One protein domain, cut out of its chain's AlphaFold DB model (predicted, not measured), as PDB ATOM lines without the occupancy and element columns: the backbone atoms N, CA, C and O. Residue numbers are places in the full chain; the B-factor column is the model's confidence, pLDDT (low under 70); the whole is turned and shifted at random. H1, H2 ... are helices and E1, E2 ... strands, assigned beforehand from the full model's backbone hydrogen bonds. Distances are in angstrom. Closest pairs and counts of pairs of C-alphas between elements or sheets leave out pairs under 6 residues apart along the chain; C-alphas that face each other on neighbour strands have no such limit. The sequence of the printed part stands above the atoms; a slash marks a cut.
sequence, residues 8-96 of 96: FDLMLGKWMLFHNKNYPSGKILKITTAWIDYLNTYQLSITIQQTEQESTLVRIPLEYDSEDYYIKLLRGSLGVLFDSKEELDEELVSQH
ATOM      1  N   PHE A   8     246.903 301.330 183.345       87.38
ATOM      2  CA  PHE A   8     247.380 300.174 182.592       87.38
ATOM      3  C   PHE A   8     248.878 300.251 182.315       87.38
ATOM      4  O   PHE A   8     249.552 299.230 182.412       87.38
ATOM      5  N   ASP A   9     249.414 301.449 182.079       86.81
ATOM      6  CA  ASP A   9     250.846 301.635 181.834       86.81
ATOM      7  C   ASP A   9     251.690 301.291 183.068       86.81
ATOM      8  O   ASP A   9     252.816 300.818 182.929       86.81
ATOM      9  N   LEU A  10     251.141 301.478 184.275       88.31
ATOM     10  CA  LEU A  10     251.800 301.092 185.530       88.31
ATOM     11  C   LEU A  10     251.866 299.570 185.720       88.31
ATOM     12  O   LEU A  10     252.738 299.077 186.435       88.31
ATOM     13  N   MET A  11     250.951 298.829 185.089       91.44
ATOM     14  CA  MET A  11     250.900 297.367 185.155       91.44
ATOM     15  C   MET A  11     251.763 296.692 184.085       91.44
ATOM     16  O   MET A  11     252.063 295.504 184.200       91.44
ATOM     17  N   LEU A  12     252.179 297.414 183.041       93.38
ATOM     18  CA  LEU A  12     253.024 296.843 181.994       93.38
ATOM     19  C   LEU A  12     254.367 296.377 182.569       93.38
ATOM     20  O   LEU A  12     255.033 297.080 183.326       93.38
ATOM     21  N   GLY A  13     254.776 295.173 182.184       93.38
ATOM     22  CA  GLY A  13     256.011 294.546 182.637       93.38
ATOM     23  C   GLY A  13     255.944 293.903 184.022       93.38
ATOM     24  O   GLY A  13     256.890 293.195 184.366       93.38
ATOM     25  N   LYS A  14     254.852 294.092 184.773       95.06
ATOM     26  CA  LYS A  14     254.592 293.372 186.026       95.06
ATOM     27  C   LYS A  14     254.224 291.918 185.745       95.06
ATOM     28  O   LYS A  14     253.760 291.582 184.651       95.06
ATOM     29  N   TRP A  15     254.416 291.067 186.738       95.06
ATOM     30  CA  TRP A  15     253.985 289.673 186.712       95.06
ATOM     31  C   TRP A  15     252.613 289.556 187.358       95.06
ATOM     32  O   TRP A  15     252.346 290.215 188.355       95.06
ATOM     33  N   MET A  16     251.725 288.758 186.776       93.81
ATOM     34  CA  MET A  16     250.348 288.623 187.241       93.81
ATOM     35  C   MET A  16     250.015 287.167 187.537       93.81
ATOM     36  O   MET A  16     250.221 286.298 186.688       93.81
ATOM     37  N   LEU A  17     249.436 286.930 188.713       93.31
ATOM     38  CA  LEU A  17     248.746 285.695 189.072       93.31
ATOM     39  C   LEU A  17     247.246 285.966 189.101       93.31
ATOM     40  O   LEU A  17     246.768 286.711 189.953       93.31
ATOM     41  N   PHE A  18     246.490 285.371 188.183       91.00
ATOM     42  CA  PHE A  18     245.035 285.512 188.183       91.00
ATOM     43  C   PHE A  18     244.405 284.671 189.294       91.00
ATOM     44  O   PHE A  18     244.786 283.525 189.511       91.00
ATOM     45  N   HIS A  19     243.366 285.199 189.944       87.81
ATOM     46  CA  HIS A  19     242.577 284.409 190.896       87.81
ATOM     47  C   HIS A  19     241.786 283.285 190.216       87.81
ATOM     48  O   HIS A  19     241.539 282.234 190.807       87.81
ATOM     49  N   ASN A  20     241.373 283.498 188.965       86.31
ATOM     50  CA  ASN A  20     240.768 282.445 188.167       86.31
ATOM     51  C   ASN A  20     241.867 281.523 187.627       86.31
ATOM     52  O   ASN A  20     242.592 281.904 186.712       86.31
ATOM     53  N   LYS A  21     241.930 280.293 188.152       86.06
ATOM     54  CA  LYS A  21     242.923 279.270 187.777       86.06
ATOM     55  C   LYS A  21     242.890 278.862 186.297       86.06
ATOM     56  O   LYS A  21     243.831 278.241 185.822       86.06
ATOM     57  N   ASN A  22     241.828 279.209 185.565       87.56
ATOM     58  CA  ASN A  22     241.745 278.968 184.123       87.56
ATOM     59  C   ASN A  22     242.560 279.978 183.299       87.56
ATOM     60  O   ASN A  22     242.706 279.793 182.091       87.56
ATOM     61  N   TYR A  23     243.044 281.064 183.911       90.25
ATOM     62  CA  TYR A  23     243.880 282.052 183.238       90.25
ATOM     63  C   TYR A  23     245.361 281.828 183.554       90.25
ATOM     64  O   TYR A  23     245.712 281.593 184.710       90.25
ATOM     65  N   PRO A  24     246.240 281.932 182.544       91.31
ATOM     66  CA  PRO A  24     247.666 281.754 182.748       91.31
ATOM     67  C   PRO A  24     248.271 282.931 183.512       91.31
ATOM     68  O   PRO A  24     247.982 284.093 183.216       91.31
ATOM     69  N   SER A  25     249.161 282.626 184.450       92.06
ATOM     70  CA  SER A  25     250.035 283.613 185.081       92.06
ATOM     71  C   SER A  25     251.229 283.948 184.189       92.06
ATOM     72  O   SER A  25     251.681 283.129 183.386       92.06
ATOM     73  N   GLY A  26     251.770 285.152 184.339       94.19
ATOM     74  CA  GLY A  26     252.969 285.558 183.610       94.19
ATOM     75  C   GLY A  26     253.137 287.066 183.525       94.19
ATOM     76  O   GLY A  26     252.451 287.829 184.207       94.19
ATOM     77  N   LYS A  27     254.058 287.506 182.668       95.88
ATOM     78  CA  LYS A  27     254.396 288.923 182.524       95.88
ATOM     79  C   LYS A  27     253.395 289.651 181.633       95.88
ATOM     80  O   LYS A  27     253.149 289.234 180.502       95.88
ATOM     81  N   ILE A  28     252.868 290.775 182.100       95.81
ATOM     82  CA  ILE A  28     251.959 291.625 181.329       95.81
ATOM     83  C   ILE A  28     252.746 292.349 180.234       95.81
ATOM     84  O   ILE A  28     253.606 293.184 180.516       95.81
ATOM     85  N   LEU A  29     252.417 292.068 178.975       95.00
ATOM     86  CA  LEU A  29     252.997 292.754 177.816       95.00
ATOM     87  C   LEU A  29     252.118 293.888 177.300       95.00
ATOM     88  O   LEU A  29     252.624 294.888 176.792       95.00
ATOM     89  N   LYS A  30     250.798 293.711 177.375       94.56
ATOM     90  CA  LYS A  30     249.830 294.648 176.809       94.56
ATOM     91  C   LYS A  30     248.496 294.528 177.523       94.56
ATOM     92  O   LYS A  30     248.057 293.420 177.824       94.56
ATOM     93  N   ILE A  31     247.834 295.662 177.718       92.94
ATOM     94  CA  ILE A  31     246.461 295.738 178.209       92.94
ATOM     95  C   ILE A  31     245.679 296.647 177.265       92.94
ATOM     96  O   ILE A  31     246.132 297.740 176.933       92.94
ATOM     97  N   THR A  32     244.516 296.194 176.811       90.12
ATOM     98  CA  THR A  32     243.604 296.996 175.990       90.12
ATOM     99  C   THR A  32     242.167 296.767 176.407       90.12
ATOM    100  O   THR A  32     241.793 295.655 176.775       90.12
ATOM    101  N   THR A  33     241.344 297.794 176.257       87.38
ATOM    102  CA  THR A  33     239.895 297.713 176.432       87.38
ATOM    103  C   THR A  33     239.209 298.064 175.124       87.38
ATOM    104  O   THR A  33     239.569 299.057 174.492       87.38
ATOM    105  N   ALA A  34     238.230 297.266 174.718       87.50
ATOM    106  CA  ALA A  34     237.438 297.524 173.521       87.50
ATOM    107  C   ALA A  34     235.969 297.173 173.765       87.50
ATOM    108  O   ALA A  34     235.666 296.280 174.557       87.50
ATOM    109  N   TRP A  35     235.070 297.877 173.082       86.25
ATOM    110  CA  TRP A  35     233.670 297.482 172.983       86.25
ATOM    111  C   TRP A  35     233.538 296.311 172.003       86.25
ATOM    112  O   TRP A  35     234.130 296.343 170.923       86.25
ATOM    113  N   ILE A  36     232.797 295.273 172.392       88.19
ATOM    114  CA  ILE A  36     232.590 294.066 171.592       88.19
ATOM    115  C   ILE A  36     231.110 293.966 171.217       88.19
ATOM    116  O   ILE A  36     230.290 293.510 172.015       88.19
ATOM    117  N   ASP A  37     230.786 294.358 169.981       85.75
ATOM    118  CA  ASP A  37     229.406 294.525 169.500       85.75
ATOM    119  C   ASP A  37     228.530 293.280 169.686       85.75
ATOM    120  O   ASP A  37     227.426 293.364 170.217       85.75
ATOM    121  N   TYR A  38     229.022 292.101 169.296       85.00
ATOM    122  CA  TYR A  38     228.228 290.864 169.327       85.00
ATOM    123  C   TYR A  38     227.966 290.326 170.741       85.00
ATOM    124  O   TYR A  38     227.084 289.489 170.920       85.00
ATOM    125  N   LEU A  39     228.728 290.783 171.738       81.62
ATOM    126  CA  LEU A  39     228.503 290.471 173.153       81.62
ATOM    127  C   LEU A  39     227.791 291.607 173.887       81.62
ATOM    128  O   LEU A  39     227.457 291.438 175.056       81.62
ATOM    129  N   ASN A  40     227.584 292.747 173.220       83.88
ATOM    130  CA  ASN A  40     227.036 293.967 173.799       83.88
ATOM    131  C   ASN A  40     227.724 294.347 175.125       83.88
ATOM    132  O   ASN A  40     227.066 294.612 176.130       83.88
ATOM    133  N   THR A  41     229.060 294.282 175.151       83.62
ATOM    134  CA  THR A  41     229.836 294.443 176.386       83.62
ATOM    135  C   THR A  41     231.233 294.994 176.108       83.62
ATOM    136  O   THR A  41     231.828 294.720 175.061       83.62
ATOM    137  N   TYR A  42     231.807 295.726 177.067       85.00
ATOM    138  CA  TYR A  42     233.240 296.028 177.048       85.00
ATOM    139  C   TYR A  42     234.053 294.784 177.411       85.00
ATOM    140  O   TYR A  42     233.636 293.969 178.230       85.00
ATOM    141  N   GLN A  43     235.241 294.646 176.831       87.06
ATOM    142  CA  GLN A  43     236.166 293.559 177.125       87.06
ATOM    143  C   GLN A  43     237.542 294.109 177.482       87.06
ATOM    144  O   GLN A  43     238.125 294.894 176.730       87.06
ATOM    145  N   LEU A  44     238.082 293.637 178.605       89.75
ATOM    146  CA  LEU A  44     239.479 293.802 178.981       89.75
ATOM    147  C   LEU A  44     240.287 292.660 178.365       89.75
ATOM    148  O   LEU A  44     239.983 291.483 178.554       89.75
ATOM    149  N   SER A  45     241.314 293.019 177.611       92.56
ATOM    150  CA  SER A  45     242.230 292.098 176.949       92.56
ATOM    151  C   SER A  45     243.630 292.295 177.513       92.56
ATOM    152  O   SER A  45     244.165 293.401 177.442       92.56
ATOM    153  N   ILE A  46     244.218 291.233 178.062       94.06
ATOM    154  CA  ILE A  46     245.551 291.242 178.671       94.06
ATOM    155  C   ILE A  46     246.419 290.216 177.943       94.06
ATOM    156  O   ILE A  46     246.105 289.027 177.927       94.06
ATOM    157  N   THR A  47     247.510 290.665 177.327       96.06
ATOM    158  CA  THR A  47     248.517 289.775 176.739       96.06
ATOM    159  C   THR A  47     249.558 289.433 177.795       96.06
ATOM    160  O   THR A  47     250.246 290.325 178.297       96.06
ATOM    161  N   ILE A  48     249.680 288.146 178.099       95.44
ATOM    162  CA  ILE A  48     250.584 287.590 179.103       95.44
ATOM    163  C   ILE A  48     251.685 286.799 178.405       95.44
ATOM    164  O   ILE A  48     251.389 285.967 177.551       95.44
ATOM    165  N   GLN A  49     252.941 287.036 178.771       95.31
ATOM    166  CA  GLN A  49     254.081 286.219 178.365       95.31
ATOM    167  C   GLN A  49     254.371 285.165 179.429       95.31
ATOM    168  O   GLN A  49     254.634 285.502 180.588       95.31
ATOM    169  N   GLN A  50     254.360 283.903 179.014       89.44
ATOM    170  CA  GLN A  50     254.763 282.774 179.842       89.44
ATOM    171  C   GLN A  50     256.260 282.474 179.658       89.44
ATOM    172  O   GLN A  50     256.910 282.971 178.733       89.44
ATOM    173  N   THR A  51     256.824 281.669 180.559       77.25
ATOM    174  CA  THR A  51     258.268 281.392 180.671       77.25
ATOM    175  C   THR A  51     258.904 280.844 179.385       77.25
ATOM    176  O   THR A  51     260.083 281.081 179.143       77.25
ATOM    177  N   GLU A  52     258.127 280.181 178.525       74.06
ATOM    178  CA  GLU A  52     258.583 279.600 177.250       74.06
ATOM    179  C   GLU A  52     258.510 280.577 176.058       74.06
ATOM    180  O   GLU A  52     258.546 280.166 174.905       74.06
ATOM    181  N   GLN A  53     258.401 281.885 176.321       68.56
ATOM    182  CA  GLN A  53     258.193 282.954 175.326       68.56
ATOM    183  C   GLN A  53     256.867 282.878 174.555       68.56
ATOM    184  O   GLN A  53     256.591 283.761 173.740       68.56
ATOM    185  N   GLU A  54     256.008 281.901 174.844       86.19
ATOM    186  CA  GLU A  54     254.647 281.875 174.328       86.19
ATOM    187  C   GLU A  54     253.806 282.973 174.996       86.19
ATOM    188  O   GLU A  54     253.825 283.162 176.219       86.19
ATOM    189  N   SER A  55     253.084 283.740 174.177       92.62
ATOM    190  CA  SER A  55     252.190 284.793 174.651       92.62
ATOM    191  C   SER A  55     250.737 284.358 174.533       92.62
ATOM    192  O   SER A  55     250.288 283.985 173.448       92.62
ATOM    193  N   THR A  56     249.978 284.488 175.613       93.38
ATOM    194  CA  THR A  56     248.550 284.167 175.646       93.38
ATOM    195  C   THR A  56     247.728 285.435 175.820       93.38
ATOM    196  O   THR A  56     248.098 286.342 176.564       93.38
ATOM    197  N   LEU A  57     246.586 285.500 175.139       94.38
ATOM    198  CA  LEU A  57     245.629 286.587 175.296       94.38
ATOM    199  C   LEU A  57     244.508 286.168 176.252       94.38
ATOM    200  O   LEU A  57     243.678 285.324 175.914       94.38
ATOM    201  N   VAL A  58     244.459 286.803 177.419       92.69
ATOM    202  CA  VAL A  58     243.367 286.675 178.387       92.69
ATOM    203  C   VAL A  58     242.296 287.708 178.060       92.69
ATOM    204  O   VAL A  58     242.590 288.890 177.894       92.69
ATOM    205  N   ARG A  59     241.046 287.256 177.954       91.19
ATOM    206  CA  ARG A  59     239.888 288.085 177.603       91.19
ATOM    207  C   ARG A  59     238.850 288.017 178.709       91.19
ATOM    208  O   ARG A  59     238.345 286.939 179.015       91.19
ATOM    209  N   ILE A  60     238.520 289.172 179.268       87.56
ATOM    210  CA  ILE A  60     237.624 289.300 180.412       87.56
ATOM    211  C   ILE A  60     236.475 290.229 180.008       87.56
ATOM    212  O   ILE A  60     236.725 291.412 179.760       87.56
ATOM    213  N   PRO A  61     235.235 289.724 179.882       84.06
ATOM    214  CA  PRO A  61     234.081 290.588 179.683       84.06
ATOM    215  C   PRO A  61     233.877 291.445 180.936       84.06
ATOM    216  O   PRO A  61     234.006 290.964 182.062       84.06
ATOM    217  N   LEU A  62     233.601 292.725 180.733       81.00
ATOM    218  CA  LEU A  62     233.369 293.707 181.784       81.00
ATOM    219  C   LEU A  62     231.874 293.979 181.857       81.00
ATOM    220  O   LEU A  62     231.230 294.070 180.815       81.00
ATOM    221  N   GLU A  63     231.330 294.115 183.065       71.31
ATOM    222  CA  GLU A  63     229.922 294.468 183.231       71.31
ATOM    223  C   GLU A  63     229.672 295.849 182.611       71.31
ATOM    224  O   GLU A  63     230.359 296.823 182.927       71.31
ATOM    225  N   TYR A  64     228.692 295.914 181.712       64.75
ATOM    226  CA  TYR A  64     228.143 297.168 181.225       64.75
ATOM    227  C   TYR A  64     227.054 297.611 182.201       64.75
ATOM    228  O   TYR A  64     226.004 296.971 182.284       64.75
ATOM    229  N   ASP A  65     227.323 298.672 182.958       59.12
ATOM    230  CA  ASP A  65     226.273 299.404 183.660       59.12
ATOM    231  C   ASP A  65     225.869 300.608 182.804       59.12
ATOM    232  O   ASP A  65     226.697 301.199 182.113       59.12
ATOM    233  N   SER A  66     224.587 300.953 182.831       55.44
ATOM    234  CA  SER A  66     223.994 302.039 182.041       55.44
ATOM    235  C   SER A  66     224.440 303.446 182.461       55.44
ATOM    236  O   SER A  66     223.979 304.422 181.879       55.44
ATOM    237  N   GLU A  67     225.304 303.565 183.471       55.75
ATOM    238  CA  GLU A  67     225.855 304.845 183.906       55.75
ATOM    239  C   GLU A  67     227.096 305.203 183.078       55.75
ATOM    240  O   GLU A  67     228.111 304.505 183.103       55.75
ATOM    241  N   ASP A  68     226.997 306.329 182.369       46.28
ATOM    242  CA  ASP A  68     227.812 306.796 181.235       46.28
ATOM    243  C   ASP A  68     229.355 306.808 181.389       46.28
ATOM    244  O   ASP A  68     230.061 307.153 180.441       46.28
ATOM    245  N   TYR A  69     229.925 306.443 182.543       48.03
ATOM    246  CA  TYR A  69     231.355 306.639 182.826       48.03
ATOM    247  C   TYR A  69     232.048 305.513 183.602       48.03
ATOM    248  O   TYR A  69     233.246 305.628 183.875       48.03
ATOM    249  N   TYR A  70     231.357 304.420 183.942       52.56
ATOM    250  CA  TYR A  70     231.947 303.361 184.763       52.56
ATOM    251  C   TYR A  70     231.998 302.025 184.025       52.56
ATOM    252  O   TYR A  70     231.012 301.309 183.897       52.56
ATOM    253  N   ILE A  71     233.207 301.632 183.620       55.00
ATOM    254  CA  ILE A  71     233.500 300.216 183.417       55.00
ATOM    255  C   ILE A  71     233.612 299.606 184.808       55.00
ATOM    256  O   ILE A  71     234.598 299.822 185.520       55.00
ATOM    257  N   LYS A  72     232.603 298.838 185.209       55.66
ATOM    258  CA  LYS A  72     232.664 298.094 186.459       55.66
ATOM    259  C   LYS A  72     233.624 296.926 186.267       55.66
ATOM    260  O   LYS A  72     233.292 295.890 185.689       55.66
ATOM    261  N   LEU A  73     234.858 297.124 186.730       59.97
ATOM    262  CA  LEU A  73     235.791 296.023 186.934       59.97
ATOM    263  C   LEU A  73     235.103 295.002 187.850       59.97
ATOM    264  O   LEU A  73     234.383 295.386 188.776       59.97
ATOM    265  N   LEU A  74     235.268 293.718 187.521       59.25
ATOM    266  CA  LEU A  74     234.610 292.588 188.180       59.25
ATOM    267  C   LEU A  74     234.541 292.779 189.703       59.25
ATOM    268  O   LEU A  74     235.504 293.236 190.316       59.25
ATOM    269  N   ARG A  75     233.424 292.395 190.337       59.28
ATOM    270  CA  ARG A  75     233.356 292.367 191.807       59.28
ATOM    271  C   ARG A  75     234.477 291.470 192.349       59.28
ATOM    272  O   ARG A  75     234.434 290.259 192.163       59.28
ATOM    273  N   GLY A  76     235.442 292.071 193.041       64.00
ATOM    274  CA  GLY A  76     236.603 291.384 193.609       64.00
ATOM    275  C   GLY A  76     237.920 291.794 192.947       64.00
ATOM    276  O   GLY A  76     237.992 292.784 192.227       64.00
ATOM    277  N   SER A  77     238.982 291.043 193.228       73.25
ATOM    278  CA  SER A  77     240.291 291.246 192.602       73.25
ATOM    279  C   SER A  77     240.473 290.286 191.419       73.25
ATOM    280  O   SER A  77     240.139 289.105 191.524       73.25
ATOM    281  N   LEU A  78     241.026 290.792 190.310       82.44
ATOM    282  CA  LEU A  78     241.412 289.996 189.136       82.44
ATOM    283  C   LEU A  78     242.555 289.018 189.441       82.44
ATOM    284  O   LEU A  78     242.653 287.958 188.818       82.44
ATOM    285  N   GLY A  79     243.421 289.388 190.378       87.50
ATOM    286  CA  GLY A  79     244.656 288.687 190.664       87.50
ATOM    287  C   GLY A  79     245.623 289.527 191.487       87.50
ATOM    288  O   GLY A  79     245.302 290.638 191.916       87.50
ATOM    289  N   VAL A  80     246.818 288.988 191.676       91.56
ATOM    290  CA  VAL A  80     247.929 289.634 192.374       91.56
ATOM    291  C   VAL A  80     248.982 290.043 191.348       91.56
ATOM    292  O   VAL A  80     249.221 289.320 190.377       91.56
ATOM    293  N   LEU A  81     249.563 291.227 191.540       93.88
ATOM    294  CA  LEU A  81     250.659 291.740 190.726       93.88
ATOM    295  C   LEU A  81     251.962 291.671 191.515       93.88
ATOM    296  O   LEU A  81     251.975 291.982 192.703       93.88
ATOM    297  N   PHE A  82     253.036 291.338 190.815       94.88
ATOM    298  CA  PHE A  82     254.380 291.220 191.356       94.88
ATOM    299  C   PHE A  82     255.362 292.023 190.509       94.88
ATOM    300  O   PHE A  82     255.188 292.184 189.289       94.88
ATOM    301  N   ASP A  83     256.404 292.527 191.158       93.94
ATOM    302  CA  ASP A  83     257.427 293.341 190.503       93.94
ATOM    303  C   ASP A  83     258.480 292.471 189.813       93.94
ATOM    304  O   ASP A  83     259.074 292.887 188.813       93.94
ATOM    305  N   SER A  84     258.654 291.246 190.305       93.62
ATOM    306  CA  SER A  84     259.641 290.277 189.841       93.62
ATOM    307  C   SER A  84     259.004 288.919 189.529       93.62
ATOM    308  O   SER A  84     257.856 288.649 189.886       93.62
ATOM    309  N   LYS A  85     259.736 288.071 188.795       93.06
ATOM    310  CA  LYS A  85     259.268 286.709 188.501       93.06
ATOM    311  C   LYS A  85     259.374 285.840 189.751       93.06
ATOM    312  O   LYS A  85     258.526 284.997 189.999       93.06
ATOM    313  N   GLU A  86     260.421 286.078 190.525       93.88
ATOM    314  CA  GLU A  86     260.757 285.373 191.748       93.88
ATOM    315  C   GLU A  86     259.614 285.475 192.767       93.88
ATOM    316  O   GLU A  86     259.179 284.454 193.284       93.88
ATOM    317  N   GLU A  87     259.046 286.670 192.960       93.31
ATOM    318  CA  GLU A  87     257.859 286.880 193.805       93.31
ATOM    319  C   GLU A  87     256.637 286.064 193.342       93.31
ATOM    320  O   GLU A  87     255.915 285.495 194.161       93.31
ATOM    321  N   LEU A  88     256.402 285.985 192.026       92.50
ATOM    322  CA  LEU A  88     255.325 285.162 191.468       92.50
ATOM    323  C   LEU A  88     255.578 283.670 191.735       92.50
ATOM    324  O   LEU A  88     254.657 282.943 192.109       92.50
ATOM    325  N   ASP A  89     256.811 283.215 191.509       92.12
ATOM    326  CA  ASP A  89     257.204 281.819 191.688       92.12
ATOM    327  C   ASP A  89     257.097 281.408 193.176       92.12
ATOM    328  O   ASP A  89     256.606 280.318 193.473       92.12
ATOM    329  N   GLU A  90     257.464 282.288 194.118       92.75
ATOM    330  CA  GLU A  90     257.284 282.085 195.566       92.75
ATOM    331  C   GLU A  90     255.807 281.908 195.950       92.75
ATOM    332  O   GLU A  90     255.457 280.964 196.668       92.75
ATOM    333  N   GLU A  91     254.924 282.765 195.429       91.62
ATOM    334  CA  GLU A  91     253.486 282.673 195.691       91.62
ATOM    335  C   GLU A  91     252.901 281.360 195.139       91.62
ATOM    336  O   GLU A  91     252.147 280.676 195.833       91.62
ATOM    337  N   LEU A  92     253.286 280.954 193.924       87.06
ATOM    338  CA  LEU A  92     252.824 279.706 193.304       87.06
ATOM    339  C   LEU A  92     253.228 278.459 194.104       87.06
ATOM    340  O   LEU A  92     252.447 277.503 194.185       87.06
ATOM    341  N   VAL A  93     254.424 278.475 194.700       87.19
ATOM    342  CA  VAL A  93     254.905 277.404 195.587       87.19
ATOM    343  C   VAL A  93     254.134 277.401 196.906       87.19
ATOM    344  O   VAL A  93     253.779 276.330 197.381       87.19
ATOM    345  N   SER A  94     253.820 278.567 197.475       80.50
ATOM    346  CA  SER A  94     253.099 278.662 198.756       80.50
ATOM    347  C   SER A  94     251.650 278.147 198.714       80.50
ATOM    348  O   SER A  94     251.083 277.803 199.751       80.50
ATOM    349  N   GLN A  95     251.043 278.090 197.523       71.69
ATOM    350  CA  GLN A  95     249.671 277.614 197.323       71.69
ATOM    351  C   GLN A  95     249.557 276.088 197.121       71.69
ATOM    352  O   GLN A  95     248.436 275.592 196.958       71.69
ATOM    353  N   HIS A  96     250.682 275.360 197.124       55.03
ATOM    354  CA  HIS A  96     250.768 273.896 197.025       55.03
ATOM    355  C   HIS A  96     251.226 273.270 198.347       55.03
ATOM    356  O   HIS A  96     250.714 272.170 198.659       55.03
TER     357      HIS A  96
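AT A GLANCE: This is residues 8 to 96 of the 96 residues of an uncharacterized protein of Flammeovirga aprica JL-4 (UniProt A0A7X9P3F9). Three long strands side by side, E4, E3 and E2, make a twisted wall; near one end of it E2 bends to meet a short strand pair, E1 and E5, and helix H2 packs over that pair. From the opposite end of the wall, residues 65 to 78 make a long loop that returns from E4 to E5, while the small helix H1 only grazes the sheet. The printed part has 89 residues, with two named helices and five named strands in the order H1 E1 E2 E3 E4 E5 H2, and its class is mixed, helices and strands. The sheet's order is E4 E3 E2 E1 E5, with E4 and E3, E3 and E2, and E1 and E5 antiparallel. The whole is only just compact, close to loose, with a radius of gyration of the C-alphas of 14.2 A, and elongated, spanning 41 by 25 by 24 A.

HOW THE PARTS SIT: E2, residues 26 to 36, E3, residues 41 to 49, and E4, residues 55 to 64, form a meander, each strand the antiparallel neighbour of the one before. In the hairpin of E2 and E3, N 32 and O 45 are 2.9 A apart, within hydrogen-bond range. In the hairpin of E3 and E4, N 46 and O 58 are 2.9 A apart, also within range. E2 bends by 70 degrees at residue 29. It meets E1, residues 15 to 18, only at a point, where C-alphas 27 and 15 face each other at 4.3 A. E1 and E5, residues 79 to 82, are antiparallel at 164 degrees, with N 17 and O 80 at 2.9 A. The edge strands E4 and E5 are apart. H2, residues 85 to 94, is on the sheet at a height of 9.5 A, over E1 and E5, and runs along the strands, at 10 degrees to E1 on the local plane. The closest C-alphas of H2 and E1 are those of Lys 85 and Trp 15, 6.3 A apart. H1, residues 8 to 11, only grazes the sheet; its closest C-alphas to E2 are those of Phe 8 and Ile 31, at 6.3 A. In H2 every O i to N i+4 pair is within hydrogen-bond range; H1 is too short for such a pair.

IN THESE COORDINATES: E2 measures 25.1 A from first to last C-alpha, beginning at (252.969, 285.558, 183.610). E3 measures 25.7 A and E4 27.8 A, ending at C-alpha 64, (228.143, 297.168, 181.225). H2 measures 14.4 A and ends at C-alpha 94, (253.099, 278.662, 198.756).

THE WHOLE: The two C-alphas farthest apart, those of Asp 68 and His 96, are 43.1 A apart. The printed part has no cut. The link from E4 to E5 is long, with 14 residues, and within it residues 71 to 72 pair antiparallel with residues 63 to 64 of E4. Mean pLDDT of the printed part is 83.8; residue 53, residues 64 to 76 and residue 96 are under 70.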